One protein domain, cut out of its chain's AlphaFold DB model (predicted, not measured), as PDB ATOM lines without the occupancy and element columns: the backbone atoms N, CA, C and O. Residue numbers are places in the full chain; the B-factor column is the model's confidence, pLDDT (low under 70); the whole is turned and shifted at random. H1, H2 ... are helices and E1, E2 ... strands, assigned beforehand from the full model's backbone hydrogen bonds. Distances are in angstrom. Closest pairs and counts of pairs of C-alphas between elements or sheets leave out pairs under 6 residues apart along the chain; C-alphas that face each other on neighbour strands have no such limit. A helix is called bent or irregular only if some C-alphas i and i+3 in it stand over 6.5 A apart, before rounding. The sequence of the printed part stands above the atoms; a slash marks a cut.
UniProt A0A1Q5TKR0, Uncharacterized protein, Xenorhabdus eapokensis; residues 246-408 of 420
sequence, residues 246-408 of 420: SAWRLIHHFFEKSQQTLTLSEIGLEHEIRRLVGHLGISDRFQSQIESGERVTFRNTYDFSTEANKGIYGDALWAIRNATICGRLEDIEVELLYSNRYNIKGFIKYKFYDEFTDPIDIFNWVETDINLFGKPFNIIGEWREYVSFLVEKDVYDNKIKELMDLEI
ATOM      1  N   SER A 246     215.833 191.696  74.749       62.66
ATOM      2  CA  SER A 246     215.257 192.972  74.377       62.66
ATOM      3  C   SER A 246     215.946 193.609  73.160       62.66
ATOM      4  O   SER A 246     215.267 194.140  72.290       62.66
ATOM      5  N   ALA A 247     217.267 193.480  72.997       64.19
ATOM      6  CA  ALA A 247     218.004 194.237  71.975       64.19
ATOM      7  C   ALA A 247     217.788 193.714  70.550       64.19
ATOM      8  O   ALA A 247     217.378 194.445  69.651       64.19
ATOM      9  N   TRP A 248     218.036 192.420  70.332       62.28
ATOM     10  CA  TRP A 248     217.923 191.816  68.999       62.28
ATOM     11  C   TRP A 248     216.501 191.824  68.469       62.28
ATOM     12  O   TRP A 248     216.300 191.957  67.264       62.28
ATOM     13  N   ARG A 249     215.516 191.722  69.364       68.44
ATOM     14  CA  ARG A 249     214.108 191.788  68.990       68.44
ATOM     15  C   ARG A 249     213.730 193.183  68.498       68.44
ATOM     16  O   ARG A 249     213.048 193.274  67.484       68.44
ATOM     17  N   LEU A 250     214.227 194.243  69.141       75.19
ATOM     18  CA  LEU A 250     214.036 195.621  68.675       75.19
ATOM     19  C   LEU A 250     214.705 195.858  67.314       75.19
ATOM     20  O   LEU A 250     214.072 196.382  66.402       75.19
ATOM     21  N   ILE A 251     215.950 195.396  67.144       71.19
ATOM     22  CA  ILE A 251     216.706 195.535  65.887       71.19
ATOM     23  C   ILE A 251     216.011 194.804  64.736       71.19
ATOM     24  O   ILE A 251     215.847 195.355  63.649       71.19
ATOM     25  N   HIS A 252     215.605 193.553  64.961       69.38
ATOM     26  CA  HIS A 252     214.922 192.754  63.948       69.38
ATOM     27  C   HIS A 252     213.605 193.411  63.534       69.38
ATOM     28  O   HIS A 252     213.365 193.618  62.346       69.38
ATOM     29  N   HIS A 253     212.802 193.821  64.518       74.38
ATOM     30  CA  HIS A 253     211.520 194.480  64.281       74.38
ATOM     31  C   HIS A 253     211.675 195.792  63.498       74.38
ATOM     32  O   HIS A 253     210.908 196.054  62.571       74.38
ATOM     33  N   PHE A 254     212.725 196.567  63.790       72.44
ATOM     34  CA  PHE A 254     213.067 197.791  63.062       72.44
ATOM     35  C   PHE A 254     213.364 197.540  61.572       72.44
ATOM     36  O   PHE A 254     212.875 198.270  60.702       72.44
ATOM     37  N   PHE A 255     214.149 196.502  61.256       64.06
ATOM     38  CA  PHE A 255     214.554 196.190  59.878       64.06
ATOM     39  C   PHE A 255     213.491 195.441  59.065       64.06
ATOM     40  O   PHE A 255     213.455 195.580  57.840       64.06
ATOM     41  N   GLU A 256     212.579 194.710  59.709       66.75
ATOM     42  CA  GLU A 256     211.448 194.051  59.037       66.75
ATOM     43  C   GLU A 256     210.382 195.033  58.509       66.75
ATOM     44  O   GLU A 256     209.426 194.623  57.850       66.75
ATOM     45  N   LYS A 257     210.563 196.346  58.727       56.88
ATOM     46  CA  LYS A 257     209.658 197.436  58.308       56.88
ATOM     47  C   LYS A 257     208.255 197.356  58.922       56.88
ATOM     48  O   LYS A 257     207.314 197.945  58.376       56.88
ATOM     49  N   SER A 258     208.106 196.679  60.057       60.69
ATOM     50  CA  SER A 258     206.856 196.661  60.809       60.69
ATOM     51  C   SER A 258     206.762 197.923  61.671       60.69
ATOM     52  O   SER A 258     207.513 198.094  62.618       60.69
ATOM     53  N   GLN A 259     205.820 198.822  61.364       71.69
ATOM     54  CA  GLN A 259     205.473 199.960  62.245       71.69
ATOM     55  C   GLN A 259     204.597 199.517  63.431       71.69
ATOM     56  O   GLN A 259     203.944 200.333  64.079       71.69
ATOM     57  N   GLN A 260     204.496 198.210  63.665       84.31
ATOM     58  CA  GLN A 260     203.649 197.664  64.704       84.31
ATOM     59  C   GLN A 260     204.234 198.000  66.074       84.31
ATOM     60  O   GLN A 260     205.417 197.787  66.324       84.31
ATOM     61  N   THR A 261     203.384 198.498  66.963       88.25
ATOM     62  CA  THR A 261     203.726 198.704  68.368       88.25
ATOM     63  C   THR A 261     204.114 197.379  69.025       88.25
ATOM     64  O   THR A 261     203.401 196.388  68.863       88.25
ATOM     65  N   LEU A 262     205.203 197.383  69.792       88.75
ATOM     66  CA  LEU A 262     205.595 196.278  70.665       88.75
ATOM     67  C   LEU A 262     205.246 196.586  72.119       88.75
ATOM     68  O   LEU A 262     205.234 197.737  72.549       88.75
ATOM     69  N   THR A 263     204.987 195.549  72.900       89.25
ATOM     70  CA  THR A 263     204.792 195.649  74.346       89.25
ATOM     71  C   THR A 263     206.087 195.355  75.112       89.25
ATOM     72  O   THR A 263     206.933 194.588  74.647       89.25
ATOM     73  N   LEU A 264     206.232 195.897  76.329       87.12
ATOM     74  CA  LEU A 264     207.340 195.585  77.245       87.12
ATOM     75  C   LEU A 264     207.476 194.076  77.493       87.12
ATOM     76  O   LEU A 264     208.589 193.571  77.631       87.12
ATOM     77  N   SER A 265     206.348 193.364  77.538       83.69
ATOM     78  CA  SER A 265     206.305 191.911  77.713       83.69
ATOM     79  C   SER A 265     206.884 191.186  76.500       83.69
ATOM     80  O   SER A 265     207.719 190.292  76.638       83.69
ATOM     81  N   GLU A 266     206.517 191.618  75.288       79.06
ATOM     82  CA  GLU A 266     207.047 191.050  74.048       79.06
ATOM     83  C   GLU A 266     208.559 191.242  73.938       79.06
ATOM     84  O   GLU A 266     209.262 190.322  73.524       79.06
ATOM     85  N   ILE A 267     209.088 192.389  74.352       78.19
ATOM     86  CA  ILE A 267     210.539 192.623  74.343       78.19
ATOM     87  C   ILE A 267     211.245 192.125  75.611       78.19
ATOM     88  O   ILE A 267     212.455 192.271  75.721       78.19
ATOM     89  N   GLY A 268     210.531 191.517  76.560       76.44
ATOM     90  CA  GLY A 268     211.121 190.940  77.770       76.44
ATOM     91  C   GLY A 268     211.667 191.960  78.779       76.44
ATOM     92  O   GLY A 268     212.494 191.591  79.606       76.44
ATOM     93  N   LEU A 269     211.217 193.220  78.731       83.38
ATOM     94  CA  LEU A 269     211.649 194.293  79.644       83.38
ATOM     95  C   LEU A 269     210.646 194.605  80.762       83.38
ATOM     96  O   LEU A 269     210.956 195.388  81.655       83.38
ATOM     97  N   GLU A 270     209.449 194.010  80.746       85.75
ATOM     98  CA  GLU A 270     208.370 194.365  81.681       85.75
ATOM     99  C   GLU A 270     208.788 194.271  83.154       85.75
ATOM    100  O   GLU A 270     208.623 195.229  83.906       85.75
ATOM    101  N   HIS A 271     209.368 193.143  83.571       84.06
ATOM    102  CA  HIS A 271     209.798 192.951  84.957       84.06
ATOM    103  C   HIS A 271     210.889 193.951  85.366       84.06
ATOM    104  O   HIS A 271     210.868 194.478  86.477       84.06
ATOM    105  N   GLU A 272     211.832 194.225  84.467       85.38
ATOM    106  CA  GLU A 272     212.986 195.071  84.756       85.38
ATOM    107  C   GLU A 272     212.605 196.549  84.858       85.38
ATOM    108  O   GLU A 272     212.969 197.212  85.826       85.38
ATOM    109  N   ILE A 273     211.774 197.046  83.938       89.56
ATOM    110  CA  ILE A 273     211.236 198.409  84.020       89.56
ATOM    111  C   ILE A 273     210.422 198.591  85.302       89.56
ATOM    112  O   ILE A 273     210.604 199.584  86.001       89.56
ATOM    113  N   ARG A 274     209.576 197.620  85.674       90.00
ATOM    114  CA  ARG A 274     208.818 197.674  86.936       90.00
ATOM    115  C   ARG A 274     209.737 197.740  88.155       90.00
ATOM    116  O   ARG A 274     209.522 198.555  89.050       90.00
ATOM    117  N   ARG A 275     210.797 196.928  88.169       88.50
ATOM    118  CA  ARG A 275     211.822 196.950  89.220       88.50
ATOM    119  C   ARG A 275     212.502 198.321  89.313       88.50
ATOM    120  O   ARG A 275     212.678 198.829  90.418       88.50
ATOM    121  N   LEU A 276     212.867 198.920  88.177       88.88
ATOM    122  CA  LEU A 276     213.517 200.233  88.121       88.88
ATOM    123  C   LEU A 276     212.583 201.371  88.541       88.88
ATOM    124  O   LEU A 276     213.018 202.270  89.251       88.88
ATOM    125  N   VAL A 277     211.298 201.312  88.187       89.50
ATOM    126  CA  VAL A 277     210.291 202.284  88.649       89.50
ATOM    127  C   VAL A 277     210.222 202.320  90.179       89.50
ATOM    128  O   VAL A 277     210.222 203.406  90.767       89.50
ATOM    129  N   GLY A 278     210.256 201.149  90.822       85.69
ATOM    130  CA  GLY A 278     210.383 201.047  92.276       85.69
ATOM    131  C   GLY A 278     211.730 201.568  92.789       85.69
ATOM    132  O   GLY A 278     211.768 202.387  93.702       85.69
ATOM    133  N   HIS A 279     212.843 201.152  92.176       85.88
ATOM    134  CA  HIS A 279     214.193 201.543  92.606       85.88
ATOM    135  C   HIS A 279     214.445 203.059  92.548       85.88
ATOM    136  O   HIS A 279     215.074 203.616  93.445       85.88
ATOM    137  N   LEU A 280     213.914 203.735  91.528       87.25
ATOM    138  CA  LEU A 280     214.021 205.185  91.339       87.25
ATOM    139  C   LEU A 280     213.065 205.986  92.250       87.25
ATOM    140  O   LEU A 280     213.007 207.221  92.168       87.25
ATOM    141  N   GLY A 281     212.290 205.303  93.101       89.75
ATOM    142  CA  GLY A 281     211.333 205.918  94.019       89.75
ATOM    143  C   GLY A 281     210.212 206.665  93.297       89.75
ATOM    144  O   GLY A 281     209.729 207.686  93.791       89.75
ATOM    145  N   ILE A 282     209.834 206.228  92.089       91.81
ATOM    146  CA  ILE A 282     208.750 206.862  91.324       91.81
ATOM    147  C   ILE A 282     207.418 206.605  92.033       91.81
ATOM    148  O   ILE A 282     206.671 207.558  92.263       91.81
ATOM    149  N   SER A 283     207.163 205.352  92.429       89.75
ATOM    150  CA  SER A 283     205.949 204.957  93.151       89.75
ATOM    151  C   SER A 283     205.818 205.710  94.481       89.75
ATOM    152  O   SER A 283     204.804 206.365  94.708       89.75
ATOM    153  N   ASP A 284     206.871 205.726  95.304       91.75
ATOM    154  CA  ASP A 284     206.864 206.378  96.625       91.75
ATOM    155  C   ASP A 284     206.632 207.892  96.535       91.75
ATOM    156  O   ASP A 284     205.874 208.485  97.310       91.75
ATOM    157  N   ARG A 285     207.269 208.539  95.554       95.06
ATOM    158  CA  ARG A 285     207.105 209.974  95.315       95.06
ATOM    159  C   ARG A 285     205.694 210.296  94.861       95.06
ATOM    160  O   ARG A 285     205.114 211.259  95.352       95.06
ATOM    161  N   PHE A 286     205.143 209.504  93.943       95.31
ATOM    162  CA  PHE A 286     203.778 209.714  93.490       95.31
ATOM    163  C   PHE A 286     202.772 209.480  94.622       95.31
ATOM    164  O   PHE A 286     201.875 210.298  94.805       95.31
ATOM    165  N   GLN A 287     202.970 208.449  95.446       94.00
ATOM    166  CA  GLN A 287     202.151 208.223  96.636       94.00
ATOM    167  C   GLN A 287     202.207 209.417  97.602       94.00
ATOM    168  O   GLN A 287     201.162 209.919  98.002       94.00
ATOM    169  N   SER A 288     203.395 209.954  97.890       95.38
ATOM    170  CA  SER A 288     203.554 211.144  98.750       95.38
ATOM    171  C   SER A 288     202.828 212.384  98.192       95.38
ATOM    172  O   SER A 288     202.295 213.222  98.926       95.38
ATOM    173  N   GLN A 289     202.788 212.518  96.865       96.12
ATOM    174  CA  GLN A 289     202.074 213.600  96.183       96.12
ATOM    175  C   GLN A 289     200.554 213.422  96.248       96.12
ATOM    176  O   GLN A 289     199.824 214.407  96.363       96.12
ATOM    177  N   ILE A 290     200.072 212.180  96.234       94.75
ATOM    178  CA  ILE A 290     198.665 211.875  96.495       94.75
ATOM    179  C   ILE A 290     198.326 212.185  97.958       94.75
ATOM    180  O   ILE A 290     197.359 212.895  98.216       94.75
ATOM    181  N   GLU A 291     199.139 211.718  98.911       94.31
ATOM    182  CA  GLU A 291     198.937 211.909 100.357       94.31
ATOM    183  C   GLU A 291     198.854 213.388 100.763       94.31
ATOM    184  O   GLU A 291     198.117 213.744 101.682       94.31
ATOM    185  N   SER A 292     199.572 214.267 100.061       94.94
ATOM    186  CA  SER A 292     199.535 215.722 100.276       94.94
ATOM    187  C   SER A 292     198.406 216.446  99.518       94.94
ATOM    188  O   SER A 292     198.185 217.649  99.721       94.94
ATOM    189  N   GLY A 293     197.669 215.725  98.666       94.50
ATOM    190  CA  GLY A 293     196.614 216.262  97.810       94.50
ATOM    191  C   GLY A 293     197.138 217.127  96.661       94.50
ATOM    192  O   GLY A 293     196.442 218.042  96.231       94.50
ATOM    193  N   GLU A 294     198.368 216.893  96.199       96.44
ATOM    194  CA  GLU A 294     198.973 217.627  95.082       96.44
ATOM    195  C   GLU A 294     198.413 217.160  93.730       96.44
ATOM    196  O   GLU A 294     198.125 217.979  92.858       96.44
ATOM    197  N   ARG A 295     198.281 215.843  93.537       94.81
ATOM    198  CA  ARG A 295     197.853 215.229  92.268       94.81
ATOM    199  C   ARG A 295     197.362 213.793  92.469       94.81
ATOM    200  O   ARG A 295     197.787 213.121  93.400       94.81
ATOM    201  N   VAL A 296     196.538 213.307  91.538       95.38
ATOM    202  CA  VAL A 296     196.086 211.894  91.449       95.38
ATOM    203  C   VAL A 296     196.482 211.218  90.132       95.38
ATOM    204  O   VAL A 296     196.189 210.046  89.895       95.38
ATOM    205  N   THR A 297     197.194 211.959  89.280       95.88
ATOM    206  CA  THR A 297     197.838 211.487  88.056       95.88
ATOM    207  C   THR A 297     199.231 212.095  87.935       95.88
ATOM    208  O   THR A 297     199.505 213.180  88.452       95.88
ATOM    209  N   PHE A 298     200.138 211.411  87.245       94.62
ATOM    210  CA  PHE A 298     201.418 211.987  86.843       94.62
ATOM    211  C   PHE A 298     201.826 211.508  85.457       94.62
ATOM    212  O   PHE A 298     201.367 210.471  84.975       94.62
ATOM    213  N   ARG A 299     202.729 212.270  84.843       94.38
ATOM    214  CA  ARG A 299     203.390 211.926  83.591       94.38
ATOM    215  C   ARG A 299     204.770 212.560  83.565       94.38
ATOM    216  O   ARG A 299     204.871 213.781  83.544       94.38
ATOM    217  N   ASN A 300     205.806 211.732  83.562       92.56
ATOM    218  CA  ASN A 300     207.199 212.171  83.574       92.56
ATOM    219  C   ASN A 300     208.016 211.360  82.563       92.56
ATOM    220  O   ASN A 300     207.660 210.227  82.234       92.56
ATOM    221  N   THR A 301     209.120 211.940  82.104       91.69
ATOM    222  CA  THR A 301     210.095 211.272  81.239       91.69
ATOM    223  C   THR A 301     211.277 210.787  82.068       91.69
ATOM    224  O   THR A 301     211.734 211.497  82.965       91.69
ATOM    225  N   TYR A 302     211.759 209.588  81.761       89.38
ATOM    226  CA  TYR A 302     212.884 208.936  82.411       89.38
ATOM    227  C   TYR A 302     213.834 208.369  81.357       89.38
ATOM    228  O   TYR A 302     213.398 207.824  80.341       89.38
ATOM    229  N   ASP A 303     215.126 208.489  81.636       87.88
ATOM    230  CA  ASP A 303     216.183 207.828  80.882       87.88
ATOM    231  C   ASP A 303     216.587 206.567  81.649       87.88
ATOM    232  O   ASP A 303     217.162 206.655  82.733       87.88
ATOM    233  N   PHE A 304     216.235 205.391  81.124       86.12
ATOM    234  CA  PHE A 304     216.595 204.110  81.733       86.12
ATOM    235  C   PHE A 304     217.941 203.581  81.221       86.12
ATOM    236  O   PHE A 304     218.451 202.598  81.759       86.12
ATOM    237  N   SER A 305     218.565 204.244  80.242       77.94
ATOM    238  CA  SER A 305     219.875 203.836  79.724       77.94
ATOM    239  C   SER A 305     220.992 203.994  80.756       77.94
ATOM    240  O   SER A 305     221.976 203.256  80.727       77.94
ATOM    241  N   THR A 306     220.833 204.896  81.730       77.62
ATOM    242  CA  THR A 306     221.800 205.071  82.825       77.62
ATOM    243  C   THR A 306     221.870 203.862  83.754       77.62
ATOM    244  O   THR A 306     222.926 203.623  84.346       77.62
ATOM    245  N   GLU A 307     220.771 203.111  83.840       73.69
ATOM    246  CA  GLU A 307     220.606 201.903  84.655       73.69
ATOM    247  C   GLU A 307     220.960 200.622  83.885       73.69
ATOM    248  O   GLU A 307     221.012 199.541  84.474       73.69
ATOM    249  N   ALA A 308     221.221 200.728  82.577       65.25
ATOM    250  CA  ALA A 308     221.681 199.607  81.768       65.25
ATOM    251  C   ALA A 308     223.032 199.090  82.284       65.25
ATOM    252  O   ALA A 308     223.890 199.856  82.743       65.25
ATOM    253  N   ASN A 309     223.263 197.780  82.173       59.31
ATOM    254  CA  ASN A 309     224.525 197.193  82.613       59.31
ATOM    255  C   ASN A 309     225.683 197.692  81.737       59.31
ATOM    256  O   ASN A 309     225.937 197.183  80.640       59.31
ATOM    257  N   LYS A 310     226.422 198.685  82.241       48.12
ATOM    258  CA  LYS A 310     227.611 199.242  81.587       48.12
ATOM    259  C   LYS A 310     228.641 198.128  81.374       48.12
ATOM    260  O   LYS A 310     229.275 197.671  82.318       48.12
ATOM    261  N   GLY A 311     228.791 197.686  80.125       40.84
ATOM    262  CA  GLY A 311     229.706 196.610  79.725       40.84
ATOM    263  C   GLY A 311     229.037 195.400  79.063       40.84
ATOM    264  O   GLY A 311     229.748 194.577  78.487       40.84
ATOM    265  N   ILE A 312     227.702 195.297  79.085       46.69
ATOM    266  CA  ILE A 312     226.960 194.294  78.309       46.69
ATOM    267  C   ILE A 312     226.506 194.933  76.991       46.69
ATOM    268  O   ILE A 312     225.593 195.753  76.960       46.69
ATOM    269  N   TYR A 313     227.161 194.559  75.890       50.78
ATOM    270  CA  TYR A 313     226.712 194.915  74.544       50.78
ATOM    271  C   TYR A 313     225.350 194.264  74.264       50.78
ATOM    272  O   TYR A 313     225.215 193.047  74.407       50.78
ATOM    273  N   GLY A 314     224.357 195.053  73.841       56.09
ATOM    274  CA  GLY A 314     223.019 194.539  73.531       56.09
ATOM    275  C   GLY A 314     222.073 194.422  74.731       56.09
ATOM    276  O   GLY A 314     221.165 193.595  74.702       56.09
ATOM    277  N   ASP A 315     222.255 195.224  75.780       69.62
ATOM    278  CA  ASP A 315     221.198 195.457  76.771       69.62
ATOM    279  C   ASP A 315     220.205 196.480  76.200       69.62
ATOM    280  O   ASP A 315     220.588 197.612  75.916       69.62
ATOM    281  N   ALA A 316     218.938 196.115  75.990       75.75
ATOM    282  CA  ALA A 316     217.999 197.063  75.387       75.75
ATOM    283  C   ALA A 316     217.543 198.181  76.304       75.75
ATOM    284  O   ALA A 316     216.893 199.092  75.799       75.75
ATOM    285  N   LEU A 317     217.858 198.156  77.602       80.25
ATOM    286  CA  LEU A 317     217.647 199.346  78.425       80.25
ATOM    287  C   LEU A 317     218.397 200.554  77.845       80.25
ATOM    288  O   LEU A 317     217.915 201.674  77.975       80.25
ATOM    289  N   TRP A 318     219.495 200.331  77.107       76.50
ATOM    290  CA  TRP A 318     220.172 201.385  76.342       76.50
ATOM    291  C   TRP A 318     219.289 202.078  75.313       76.50
ATOM    292  O   TRP A 318     219.470 203.269  75.078       76.50
ATOM    293  N   ALA A 319     218.341 201.363  74.716       76.44
ATOM    294  CA  ALA A 319     217.417 201.943  73.754       76.44
ATOM    295  C   ALA A 319     216.294 202.753  74.411       76.44
ATOM    296  O   ALA A 319     215.599 203.490  73.722       76.44
ATOM    297  N   ILE A 320     216.117 202.631  75.731       85.56
ATOM    298  CA  ILE A 320     215.025 203.255  76.475       85.56
ATOM    299  C   ILE A 320     215.499 204.572  77.107       85.56
ATOM    300  O   ILE A 320     215.672 204.688  78.323       85.56
ATOM    301  N   ARG A 321     215.751 205.579  76.264       78.31
ATOM    302  CA  ARG A 321     216.409 206.841  76.671       78.31
ATOM    303  C   ARG A 321     215.447 207.969  77.031       78.31
ATOM    304  O   ARG A 321     215.822 208.887  77.748       78.31
ATOM    305  N   ASN A 322     214.218 207.926  76.520       85.00
ATOM    306  CA  ASN A 322     213.218 208.984  76.700       85.00
ATOM    307  C   ASN A 322     211.830 208.411  77.010       85.00
ATOM    308  O   ASN A 322     210.801 208.939  76.567       85.00
ATOM    309  N   ALA A 323     211.793 207.346  77.809       91.19
ATOM    310  CA  ALA A 323     210.547 206.696  78.164       91.19
ATOM    311  C   ALA A 323     209.664 207.613  79.006       91.19
ATOM    312  O   ALA A 323     210.082 208.220  79.990       91.19
ATOM    313  N   THR A 324     208.394 207.679  78.640       95.12
ATOM    314  CA  THR A 324     207.352 208.341  79.412       95.12
ATOM    315  C   THR A 324     206.676 207.318  80.318       95.12
ATOM    316  O   THR A 324     206.108 206.335  79.840       95.12
ATOM    317  N   ILE A 325     206.699 207.573  81.627       95.00
ATOM    318  CA  ILE A 325     205.907 206.836  82.613       95.00
ATOM    319  C   ILE A 325     204.757 207.722  83.063       95.00
ATOM    320  O   ILE A 325     204.957 208.870  83.476       95.00
ATOM    321  N   CYS A 326     203.555 207.166  83.013       96.06
ATOM    322  CA  CYS A 326     202.351 207.781  83.534       96.06
ATOM    323  C   CYS A 326     201.776 206.919  84.651       96.06
ATOM    324  O   CYS A 326     201.783 205.693  84.543       96.06
ATOM    325  N   GLY A 327     201.229 207.549  85.685       95.94
ATOM    326  CA  GLY A 327     200.497 206.864  86.748       95.94
ATOM    327  C   GLY A 327     199.172 207.551  87.036       95.94
ATOM    328  O   GLY A 327     199.056 208.768  86.889       95.94
ATOM    329  N   ARG A 328     198.175 206.766  87.435       96.31
ATOM    330  CA  ARG A 328     196.858 207.240  87.870       96.31
ATOM    331  C   ARG A 328     196.373 206.386  89.030       96.31
ATOM    332  O   ARG A 328     196.455 205.163  88.953       96.31
ATOM    333  N   LEU A 329     195.867 207.030  90.076       95.19
ATOM    334  CA  LEU A 329     195.152 206.342  91.145       95.19
ATOM    335  C   LEU A 329     193.748 205.956  90.649       95.19
ATOM    336  O   LEU A 329     193.015 206.810  90.157       95.19
ATOM    337  N   GLU A 330     193.381 204.682  90.753       92.81
ATOM    338  CA  GLU A 330     192.089 204.136  90.320       92.81
ATOM    339  C   GLU A 330     191.564 203.111  91.338       92.81
ATOM    340  O   GLU A 330     192.305 202.644  92.209       92.81
ATOM    341  N   ASP A 331     190.283 202.751  91.200       92.62
ATOM    342  CA  ASP A 331     189.626 201.686  91.969       92.62
ATOM    343  C   ASP A 331     189.796 201.864  93.492       92.62
ATOM    344  O   ASP A 331     190.229 200.953  94.200       92.62
ATOM    345  N   ILE A 332     189.509 203.079  93.980       93.75
ATOM    346  CA  ILE A 332     189.741 203.450  95.378       93.75
ATOM    347  C   ILE A 332     188.602 203.024  96.310       93.75
ATOM    348  O   ILE A 332     187.420 203.217  96.029       93.75
ATOM    349  N   GLU A 333     188.986 202.536  97.481       94.75
ATOM    350  CA  GLU A 333     188.149 202.317  98.649       94.75
ATOM    351  C   GLU A 333     188.642 203.221  99.779       94.75
ATOM    352  O   GLU A 333     189.846 203.330 100.030       94.75
ATOM    353  N   VAL A 334     187.710 203.870 100.477       94.31
ATOM    354  CA  VAL A 334     188.034 204.827 101.537       94.31
ATOM    355  C   VAL A 334     187.395 204.386 102.839       94.31
ATOM    356  O   VAL A 334     186.174 204.296 102.957       94.31
ATOM    357  N   GLU A 335     188.241 204.122 103.828       93.56
ATOM    358  CA  GLU A 335     187.847 203.644 105.147       93.56
ATOM    359  C   GLU A 335     188.180 204.703 106.204       93.56
ATOM    360  O   GLU A 335     189.323 205.147 106.329       93.56
ATOM    361  N   LEU A 336     187.185 205.124 106.988       91.25
ATOM    362  CA  LEU A 336     187.404 206.016 108.127       91.25
ATOM    363  C   LEU A 336     187.971 205.205 109.298       91.25
ATOM    364  O   LEU A 336     187.242 204.427 109.907       91.25
ATOM    365  N   LEU A 337     189.250 205.401 109.632       82.50
ATOM    366  CA  LEU A 337     189.880 204.697 110.759       82.50
ATOM    367  C   LEU A 337     189.672 205.426 112.097       82.50
ATOM    368  O   LEU A 337     189.413 204.791 113.116       82.50
ATOM    369  N   TYR A 338     189.777 206.761 112.096       75.81
ATOM    370  CA  TYR A 338     189.620 207.639 113.269       75.81
ATOM    371  C   TYR A 338     188.967 208.966 112.851       75.81
ATOM    372  O   TYR A 338     188.907 209.263 111.661       75.81
ATOM    373  N   SER A 339     188.523 209.807 113.798       76.62
ATOM    374  CA  SER A 339     187.733 211.025 113.509       76.62
ATOM    375  C   SER A 339     188.351 212.002 112.493       76.62
ATOM    376  O   SER A 339     187.599 212.766 111.889       76.62
ATOM    377  N   ASN A 340     189.672 211.964 112.272       90.19
ATOM    378  CA  ASN A 340     190.377 212.880 111.369       90.19
ATOM    379  C   ASN A 340     191.217 212.218 110.263       90.19
ATOM    380  O   ASN A 340     191.946 212.928 109.578       90.19
ATOM    381  N   ARG A 341     191.162 210.893 110.065       93.75
ATOM    382  CA  ARG A 341     191.984 210.228 109.034       93.75
ATOM    383  C   ARG A 341     191.232 209.162 108.259       93.75
ATOM    384  O   ARG A 341     190.523 208.340 108.845       93.75
ATOM    385  N   TYR A 342     191.492 209.140 106.960       95.31
ATOM    386  CA  TYR A 342     191.094 208.074 106.060       95.31
ATOM    387  C   TYR A 342     192.262 207.139 105.769       95.31
ATOM    388  O   TYR A 342     193.413 207.564 105.684       95.31
ATOM    389  N   ASN A 343     191.944 205.864 105.592       94.75
ATOM    390  CA  ASN A 343     192.791 204.907 104.904       94.75
ATOM    391  C   ASN A 343     192.259 204.745 103.485       94.75
ATOM    392  O   ASN A 343     191.105 204.360 103.300       94.75
ATOM    393  N   ILE A 344     193.097 205.062 102.507       93.88
ATOM    394  CA  ILE A 344     192.783 204.905 101.092       93.88
ATOM    395  C   ILE A 344     193.456 203.622 100.626       93.88
ATOM    396  O   ILE A 344     194.667 203.465 100.777       93.88
ATOM    397  N   LYS A 345     192.663 202.711 100.067       95.19
ATOM    398  CA  LYS A 345     193.111 201.472  99.425       95.19
ATOM    399  C   LYS A 345     192.753 201.549  97.950       95.19
ATOM    400  O   LYS A 345     191.699 202.071  97.619       95.19
ATOM    401  N   GLY A 346     193.597 201.050  97.061       94.31
ATOM    402  CA  GLY A 346     193.290 201.059  95.632       94.31
ATOM    403  C   GLY A 346     194.481 200.643  94.794       94.31
ATOM    404  O   GLY A 346     195.371 199.937  95.275       94.31
ATOM    405  N   PHE A 347     194.513 201.095  93.543       94.31
ATOM    406  CA  PHE A 347     195.593 200.766  92.622       94.31
ATOM    407  C   PHE A 347     196.173 202.009  91.969       94.31
ATOM    408  O   PHE A 347     195.445 202.888  91.515       94.31
ATOM    409  N   ILE A 348     197.494 202.036  91.829       94.25
ATOM    410  CA  ILE A 348     198.131 202.898  90.842       94.25
ATOM    411  C   ILE A 348     198.217 202.106  89.543       94.25
ATOM    412  O   ILE A 348     198.907 201.087  89.462       94.25
ATOM    413  N   LYS A 349     197.506 202.571  88.515       95.62
ATOM    414  CA  LYS A 349     197.656 202.077  87.150       95.62
ATOM    415  C   LYS A 349     198.798 202.827  86.481       95.62
ATOM    416  O   LYS A 349     198.735 204.047  86.330       95.62
ATOM    417  N   TYR A 350     199.808 202.088  86.045       96.00
ATOM    418  CA  TYR A 350     200.937 202.621  85.301       96.00
ATOM    419  C   TYR A 350     200.785 202.361  83.810       96.00
ATOM    420  O   TYR A 350     200.312 201.301  83.387       96.00
ATOM    421  N   LYS A 351     201.239 203.328  83.016       96.50
ATOM    422  CA  LYS A 351     201.477 203.177  81.585       96.50
ATOM    423  C   LYS A 351     202.903 203.587  81.261       96.50
ATOM    424  O   LYS A 351     203.387 204.605  81.747       96.50
ATOM    425  N   PHE A 352     203.537 202.793  80.419       95.50
ATOM    426  CA  PHE A 352     204.847 203.030  79.844       95.50
ATOM    427  C   PHE A 352     204.685 203.315  78.358       95.50
ATOM    428  O   PHE A 352     203.925 202.625  77.671       95.50
ATOM    429  N   TYR A 353     205.432 204.294  77.871       94.62
ATOM    430  CA  TYR A 353     205.557 204.592  76.456       94.62
ATOM    431  C   TYR A 353     206.993 204.981  76.131       94.62
ATOM    432  O   TYR A 353     207.563 205.835  76.801       94.62
ATOM    433  N   ASP A 354     207.537 204.422  75.062       92.00
ATOM    434  CA  ASP A 354     208.786 204.867  74.460       92.00
ATOM    435  C   ASP A 354     208.713 204.729  72.936       92.00
ATOM    436  O   ASP A 354     207.869 204.000  72.404       92.00
ATOM    437  N   GLU A 355     209.575 205.446  72.225       89.38
ATOM    438  CA  GLU A 355     209.690 205.345  70.771       89.38
ATOM    439  C   GLU A 355     211.095 204.889  70.409       89.38
ATOM    440  O   GLU A 355     212.069 205.596  70.652       89.38
ATOM    441  N   PHE A 356     211.185 203.717  69.787       85.62
ATOM    442  CA  PHE A 356     212.444 203.197  69.291       85.62
ATOM    443  C   PHE A 356     212.726 203.778  67.908       85.62
ATOM    444  O   PHE A 356     212.016 203.461  66.949       85.62
ATOM    445  N   THR A 357     213.748 204.628  67.806       78.12
ATOM    446  CA  THR A 357     214.068 205.376  66.583       78.12
ATOM    447  C   THR A 357     215.297 204.851  65.855       78.12
ATOM    448  O   THR A 357     215.258 204.804  64.627       78.12
ATOM    449  N   ASP A 358     216.341 204.395  66.560       69.00
ATOM    450  CA  ASP A 358     217.577 203.941  65.919       69.00
ATOM    451  C   ASP A 358     218.126 202.614  66.495       69.00
ATOM    452  O   ASP A 358     218.430 202.516  67.682       69.00
ATOM    453  N   PRO A 359     218.347 201.567  65.672       63.19
ATOM    454  CA  PRO A 359     219.020 200.341  66.103       63.19
ATOM    455  C   PRO A 359     220.465 200.537  66.570       63.19
ATOM    456  O   PRO A 359     220.997 199.664  67.255       63.19
ATOM    457  N   ILE A 360     221.105 201.652  66.218       61.38
ATOM    458  CA  ILE A 360     222.453 202.015  66.657       61.38
ATOM    459  C   ILE A 360     222.460 202.468  68.129       61.38
ATOM    460  O   ILE A 360     223.486 202.276  68.791       61.38
ATOM    461  N   ASP A 361     221.329 202.939  68.677       58.62
ATOM    462  CA  ASP A 361     221.198 203.316  70.099       58.62
ATOM    463  C   ASP A 361     221.552 202.157  71.038       58.62
ATOM    464  O   ASP A 361     222.182 202.347  72.076       58.62
ATOM    465  N   ILE A 362     221.230 200.923  70.642       58.06
ATOM    466  CA  ILE A 362     221.512 199.713  71.432       58.06
ATOM    467  C   ILE A 362     223.022 199.444  71.556       58.06
ATOM    468  O   ILE A 362     223.470 198.753  72.475       58.06
ATOM    469  N   PHE A 363     223.822 199.961  70.622       54.38
ATOM    470  CA  PHE A 363     225.246 199.661  70.524       54.38
ATOM    471  C   PHE A 363     226.158 200.804  70.983       54.38
ATOM    472  O   PHE A 363     227.359 200.574  71.135       54.38
ATOM    473  N   ASN A 364     225.617 202.006  71.227       52.12
ATOM    474  CA  ASN A 364     226.380 203.207  71.592       52.12
ATOM    475  C   ASN A 364     227.532 203.511  70.605       52.12
ATOM    476  O   ASN A 364     228.645 203.863  71.002       52.12
ATOM    477  N   TRP A 365     227.313 203.286  69.306       46.28
ATOM    478  CA  TRP A 365     228.373 203.441  68.302       46.28
ATOM    479  C   TRP A 365     228.495 204.866  67.758       46.28
ATOM    480  O   TRP A 365     229.581 205.234  67.312       46.28
ATOM    481  N   VAL A 366     227.422 205.667  67.780       46.28
ATOM    482  CA  VAL A 366     227.401 207.032  67.230       46.28
ATOM    483  C   VAL A 366     226.395 207.892  68.010       46.28
ATOM    484  O   VAL A 366     225.329 207.406  68.357       46.28
ATOM    485  N   GLU A 367     226.715 209.164  68.281       42.28
ATOM    486  CA  GLU A 367     225.849 210.100  69.039       42.28
ATOM    487  C   GLU A 367     224.654 210.649  68.234       42.28
ATOM    488  O   GLU A 367     223.851 211.416  68.760       42.28
ATOM    489  N   THR A 368     224.554 210.315  66.947       46.38
ATOM    490  CA  THR A 368     223.550 210.868  66.027       46.38
ATOM    491  C   THR A 368     222.688 209.761  65.446       46.38
ATOM    492  O   THR A 368     223.232 208.794  64.915       46.38
ATOM    493  N   ASP A 369     221.365 209.946  65.499       51.03
ATOM    494  CA  ASP A 369     220.382 209.047  64.889       51.03
ATOM    495  C   ASP A 369     220.585 209.022  63.372       51.03
ATOM    496  O   ASP A 369     220.286 209.982  62.653       51.03
ATOM    497  N   ILE A 370     221.108 207.914  62.867       48.19
ATOM    498  CA  ILE A 370     221.397 207.733  61.450       48.19
ATOM    499  C   ILE A 370     220.161 207.189  60.722       48.19
ATOM    500  O   ILE A 370     220.095 207.305  59.499       48.19
ATOM    501  N   ASN A 371     219.164 206.645  61.443       51.81
ATOM    502  CA  ASN A 371     217.862 206.192  60.909       51.81
ATOM    503  C   ASN A 371     217.986 205.371  59.607       51.81
ATOM    504  O   ASN A 371     217.157 205.441  58.693       51.81
ATOM    505  N   LEU A 372     219.072 204.614  59.474       48.66
ATOM    506  CA  LEU A 372     219.417 203.929  58.242       48.66
ATOM    507  C   LEU A 372     218.693 202.572  58.202       48.66
ATOM    508  O   LEU A 372     218.903 201.707  59.046       48.66
ATOM    509  N   PHE A 373     217.879 202.371  57.159       52.94
ATOM    510  CA  PHE A 373     217.300 201.088  56.712       52.94
ATOM    511  C   PHE A 373     216.048 200.521  57.428       52.94
ATOM    512  O   PHE A 373     215.612 199.433  57.045       52.94
ATOM    513  N   GLY A 374     215.399 201.236  58.355       60.38
ATOM    514  CA  GLY A 374     214.154 200.780  59.011       60.38
ATOM    515  C   GLY A 374     213.136 201.892  59.288       60.38
ATOM    516  O   GLY A 374     213.238 202.980  58.722       60.38
ATOM    517  N   LYS A 375     212.107 201.603  60.097       72.88
ATOM    518  CA  LYS A 375     211.093 202.585  60.524       72.88
ATOM    519  C   LYS A 375     210.955 202.580  62.051       72.88
ATOM    520  O   LYS A 375     210.867 201.484  62.605       72.88
ATOM    521  N   PRO A 376     210.867 203.755  62.702       84.25
ATOM    522  CA  PRO A 376     210.575 203.834  64.127       84.25
ATOM    523  C   PRO A 376     209.264 203.138  64.499       84.25
ATOM    524  O   PRO A 376     208.336 203.056  63.684       84.25
ATOM    525  N   PHE A 377     209.182 202.658  65.736       86.44
ATOM    526  CA  PHE A 377     207.974 202.044  66.283       86.44
ATOM    527  C   PHE A 377     207.843 202.307  67.785       86.44
ATOM    528  O   PHE A 377     208.812 202.599  68.484       86.44
ATOM    529  N   ASN A 378     206.615 202.187  68.285       91.19
ATOM    530  CA  ASN A 378     206.314 202.424  69.692       91.19
ATOM    531  C   ASN A 378     206.570 201.173  70.535       91.19
ATOM    532  O   ASN A 378     206.244 200.058  70.119       91.19
ATOM    533  N   ILE A 379     207.048 201.386  71.755       91.31
ATOM    534  CA  ILE A 379     207.101 200.391  72.819       91.31
ATOM    535  C   ILE A 379     206.134 200.837  73.915       91.31
ATOM    536  O   ILE A 379     206.230 201.956  74.411       91.31
ATOM    537  N   ILE A 380     205.196 199.975  74.305       94.12
ATOM    538  CA  ILE A 380     204.196 200.286  75.335       94.12
ATOM    539  C   ILE A 380     204.205 199.263  76.466       94.12
ATOM    540  O   ILE A 380     204.598 198.115  76.291       94.12
ATOM    541  N   GLY A 381     203.715 199.637  77.637       94.56
ATOM    542  CA  GLY A 381     203.487 198.694  78.729       94.56
ATOM    543  C   GLY A 381     202.419 199.202  79.677       94.56
ATOM    544  O   GLY A 381     202.240 200.408  79.811       94.56
ATOM    545  N   GLU A 382     201.708 198.294  80.337       94.88
ATOM    546  CA  GLU A 382     200.734 198.646  81.369       94.88
ATOM    547  C   GLU A 382     200.842 197.654  82.530       94.88
ATOM    548  O   GLU A 382     200.938 196.448  82.312       94.88
ATOM    549  N   TRP A 383     200.814 198.151  83.764       94.56
ATOM    550  CA  TRP A 383     200.704 197.315  84.963       94.56
ATOM    551  C   TRP A 383     199.973 198.070  86.073       94.56
ATOM    552  O   TRP A 383     199.661 199.255  85.946       94.56
ATOM    553  N   ARG A 384     199.661 197.368  87.163       93.88
ATOM    554  CA  ARG A 384     199.014 197.943  88.345       93.88
ATOM    555  C   ARG A 384     199.778 197.563  89.602       93.88
ATOM    556  O   ARG A 384     200.288 196.446  89.700       93.88
ATOM    557  N   GLU A 385     199.814 198.478  90.558       91.12
ATOM    558  CA  GLU A 385     200.362 198.248  91.895       91.12
ATOM    559  C   GLU A 385     199.301 198.598  92.929       91.12
ATOM    560  O   GLU A 385     198.672 199.651  92.844       91.12
ATOM    561  N   TYR A 386     199.075 197.689  93.875       92.31
ATOM    562  CA  TYR A 386     198.180 197.946  94.996       92.31
ATOM    563  C   TYR A 386     198.837 198.931  95.962       92.31
ATOM    564  O   TYR A 386     200.019 198.792  96.277       92.31
ATOM    565  N   VAL A 387     198.051 199.877  96.465       91.31
ATOM    566  CA  VAL A 387     198.494 200.865  97.448       91.31
ATOM    567  C   VAL A 387     197.521 200.941  98.615       91.31
ATOM    568  O   VAL A 387     196.312 200.771  98.454       91.31
ATOM    569  N   SER A 388     198.063 201.200  99.803       93.38
ATOM    570  CA  SER A 388     197.291 201.489 101.008       93.38
ATOM    571  C   SER A 388     198.039 202.516 101.842       93.38
ATOM    572  O   SER A 388     199.168 202.261 102.259       93.38
ATOM    573  N   PHE A 389     197.417 203.667 102.074       93.06
ATOM    574  CA  PHE A 389     198.045 204.769 102.794       93.06
ATOM    575  C   PHE A 389     197.037 205.622 103.558       93.06
ATOM    576  O   PHE A 389     195.833 205.612 103.292       93.06
ATOM    577  N   LEU A 390     197.549 206.354 104.548       93.62
ATOM    578  CA  LEU A 390     196.751 207.199 105.425       93.62
ATOM    579  C   LEU A 390     196.773 208.643 104.937       93.62
ATOM    580  O   LEU A 390     197.833 209.182 104.639       93.62
ATOM    581  N   VAL A 391     195.607 209.284 104.940       94.88
ATOM    582  CA  VAL A 391     195.451 210.694 104.576       94.88
ATOM    583  C   VAL A 391     194.613 211.406 105.632       94.88
ATOM    584  O   VAL A 391     193.649 210.849 106.164       94.88
ATOM    585  N   GLU A 392     194.974 212.647 105.951       95.25
ATOM    586  CA  GLU A 392     194.137 213.510 106.787       95.25
ATOM    587  C   GLU A 392     192.792 213.768 106.097       95.25
ATOM    588  O   GLU A 392     192.724 214.032 104.896       95.25
ATOM    589  N   LYS A 393     191.707 213.707 106.869       94.75
ATOM    590  CA  LYS A 393     190.336 213.821 106.362       94.75
ATOM    591  C   LYS A 393     190.135 215.075 105.502       94.75
ATOM    592  O   LYS A 393     189.578 214.986 104.415       94.75
ATOM    593  N   ASP A 394     190.656 216.207 105.968       94.25
ATOM    594  CA  ASP A 394     190.589 217.497 105.275       94.25
ATOM    595  C   ASP A 394     191.275 217.472 103.897       94.25
ATOM    596  O   ASP A 394     190.743 217.996 102.922       94.25
ATOM    597  N   VAL A 395     192.424 216.797 103.788       95.88
ATOM    598  CA  VAL A 395     193.158 216.668 102.519       95.88
ATOM    599  C   VAL A 395     192.376 215.809 101.529       95.88
ATOM    600  O   VAL A 395     192.302 216.141 100.344       95.88
ATOM    601  N   TYR A 396     191.762 214.723 101.998       95.25
ATOM    602  CA  TYR A 396     190.941 213.888 101.131       95.25
ATOM    603  C   TYR A 396     189.691 214.629 100.645       95.25
ATOM    604  O   TYR A 396     189.477 214.734  99.436       95.25
ATOM    605  N   ASP A 397     188.899 215.161 101.581       94.69
ATOM    606  CA  ASP A 397     187.591 215.757 101.304       94.69
ATOM    607  C   ASP A 397     187.705 217.000 100.407       94.69
ATOM    608  O   ASP A 397     186.868 217.180  99.522       94.69
ATOM    609  N   ASN A 398     188.751 217.815 100.597       95.44
ATOM    610  CA  ASN A 398     188.902 219.104  99.915       95.44
ATOM    611  C   ASN A 398     189.910 219.114  98.759       95.44
ATOM    612  O   ASN A 398     189.989 220.118  98.059       95.44
ATOM    613  N   LYS A 399     190.713 218.059  98.561       96.19
ATOM    614  CA  LYS A 399     191.691 218.015  97.456       96.19
ATOM    615  C   LYS A 399     191.604 216.736  96.646       96.19
ATOM    616  O   LYS A 399     191.329 216.782  95.453       96.19
ATOM    617  N   ILE A 400     191.847 215.585  97.276       94.75
ATOM    618  CA  ILE A 400     191.962 214.314  96.542       94.75
ATOM    619  C   ILE A 400     190.642 213.973  95.858       94.75
ATOM    620  O   ILE A 400     190.647 213.618  94.684       94.75
ATOM    621  N   LYS A 401     189.513 214.114  96.561       94.00
ATOM    622  CA  LYS A 401     188.193 213.818  96.002       94.00
ATOM    623  C   LYS A 401     187.885 214.674  94.772       94.00
ATOM    624  O   LYS A 401     187.487 214.132  93.748       94.00
ATOM    625  N   GLU A 402     188.149 215.978  94.842       94.19
ATOM    626  CA  GLU A 402     187.971 216.895  93.710       94.19
ATOM    627  C   GLU A 402     188.870 216.514  92.524       94.19
ATOM    628  O   GLU A 402     188.406 216.428  91.388       94.19
ATOM    629  N   LEU A 403     190.147 216.216  92.784       94.75
ATOM    630  CA  LEU A 403     191.088 215.774  91.753       94.75
ATOM    631  C   LEU A 403     190.643 214.464  91.086       94.75
ATOM    632  O   LEU A 403     190.776 214.324  89.872       94.75
ATOM    633  N   MET A 404     190.104 213.519  91.860       91.50
ATOM    634  CA  MET A 404     189.557 212.268  91.333       91.50
ATOM    635  C   MET A 404     188.327 212.528  90.463       91.50
ATOM    636  O   MET A 404     188.274 212.028  89.341       91.50
ATOM    637  N   ASP A 405     187.385 213.350  90.933       90.88
ATOM    638  CA  ASP A 405     186.164 213.699  90.198       90.88
ATOM    639  C   ASP A 405     186.488 214.369  88.851       90.88
ATOM    640  O   ASP A 405     185.847 214.083  87.837       90.88
ATOM    641  N   LEU A 406     187.538 215.197  88.806       90.25
ATOM    642  CA  LEU A 406     188.035 215.819  87.575       90.25
ATOM    643  C   LEU A 406     188.631 214.819  86.576       90.25
ATOM    644  O   LEU A 406     188.703 215.133  85.385       90.25
ATOM    645  N   GLU A 407     189.110 213.661  87.023       87.50
ATOM    646  CA  GLU A 407     189.719 212.639  86.164       87.50
ATOM    647  C   GLU A 407     188.717 211.587  85.669       87.50
ATOM    648  O   GLU A 407     189.011 210.858  84.714       87.50
ATOM    649  N   ILE A 408     187.507 211.543  86.242       83.94
ATOM    650  CA  ILE A 408     186.435 210.650  85.792       83.94
ATOM    651  C   ILE A 408     186.102 210.932  84.321       83.94
ATOM    652  O   ILE A 408     185.854 212.062  83.904       83.94
TER     653      ILE A 408
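What this domain is: This is residues 246 to 408 of the 420 residues of an uncharacterized protein of Xenorhabdus eapokensis (UniProt A0A1Q5TKR0). Picture a long, twisted sheet in which three long, bent strands, E2, E3 and E4, run side by side, with the shorter E1 at one edge, and which curls round H3. H2 and H3 cover one face; H5 folds back over the opposite face near the E2 to E3 turn, while H1, H4 and the long E3 to E4 link lie at the other end. The printed part has 163 residues with five named helices and four named strands in the order H1 H2 H3 E1 H4 E2 E3 E4 H5; the sheet's order is E1 E2 E3 E4, antiparallel throughout, and the class is mixed. The whole is loose, a rod of 64 by 31 by 24 A, with a radius of gyration of the C-alphas of 19.2 A.

How they stand to each other: Start at H1, residues 246 to 255, which touches H4, residues 316 to 319; their closest C-alphas are those of Ala 247 and Ala 316, 4.4 A apart. Go on to H2, residues 270 to 279, and H3, residues 282 to 291: they are close but not clearly touching, the C-alphas of Val 277 and Ser 283 being closest at 6.8 A, and lie on the same face of the sheet. Then find E1, residues 297 to 302, beside E2, residues 323 to 338, with N 298 and O 327 2.9 A apart. E2, E3, residues 341 to 356, and E4, residues 377 to 392, form a meander, each strand the antiparallel neighbour of the one before, in two hairpins; look at N 324 and O 353, 2.7 A, and N 348 and O 385, 2.8 A. E2 bends by 66 degrees at residue 335, E3 by 51 degrees at 345 and E4 by 66 degrees at 388. H1 only grazes the sheet with residues 250 to 254, and H4 is not on it. The closest C-alphas of H3 and E4 are those of Glu 291 and Val 391, 5.6 A apart. H5, residues 393 to 407, is on the face opposite H2 and H3, at a height over the sheet of 8.9 A, and runs along the strands, at 16 degrees to E4 on the local plane. Every O i to N i+4 pair is within hydrogen-bond range in H1, H2 and H3, and 9 of 11 are in H5; H4 is too short for such a pair.

Where its parts are: Find C-alpha 246 at (215.257, 192.972, 74.377), where H1 begins; it is 14.9 A long, and H2 and H3 are each 14.3 A. E1 measures 16.3 A and H4 5.2 A. E2 begins at C-alpha 323, (210.547, 206.696, 78.164), and is 40.9 A long; E3 is 45.2 A and E4 44.3 A. H5, 20.2 A, ends at C-alpha 407, (189.719, 212.639, 86.164); it is irregular, but only just, with C-alphas 397 and 400 6.6 A apart.

The domain as a whole: The two C-alphas farthest apart are those of Ser 339 and Phe 373, 64.8 A. The printed part has no cut; the long links are H1 to H2, E1 to H4 and E3 to E4. The mean pLDDT of the printed part is 82.6, and 34 residues are under 70, among them 308 to 315 and 358 to 374.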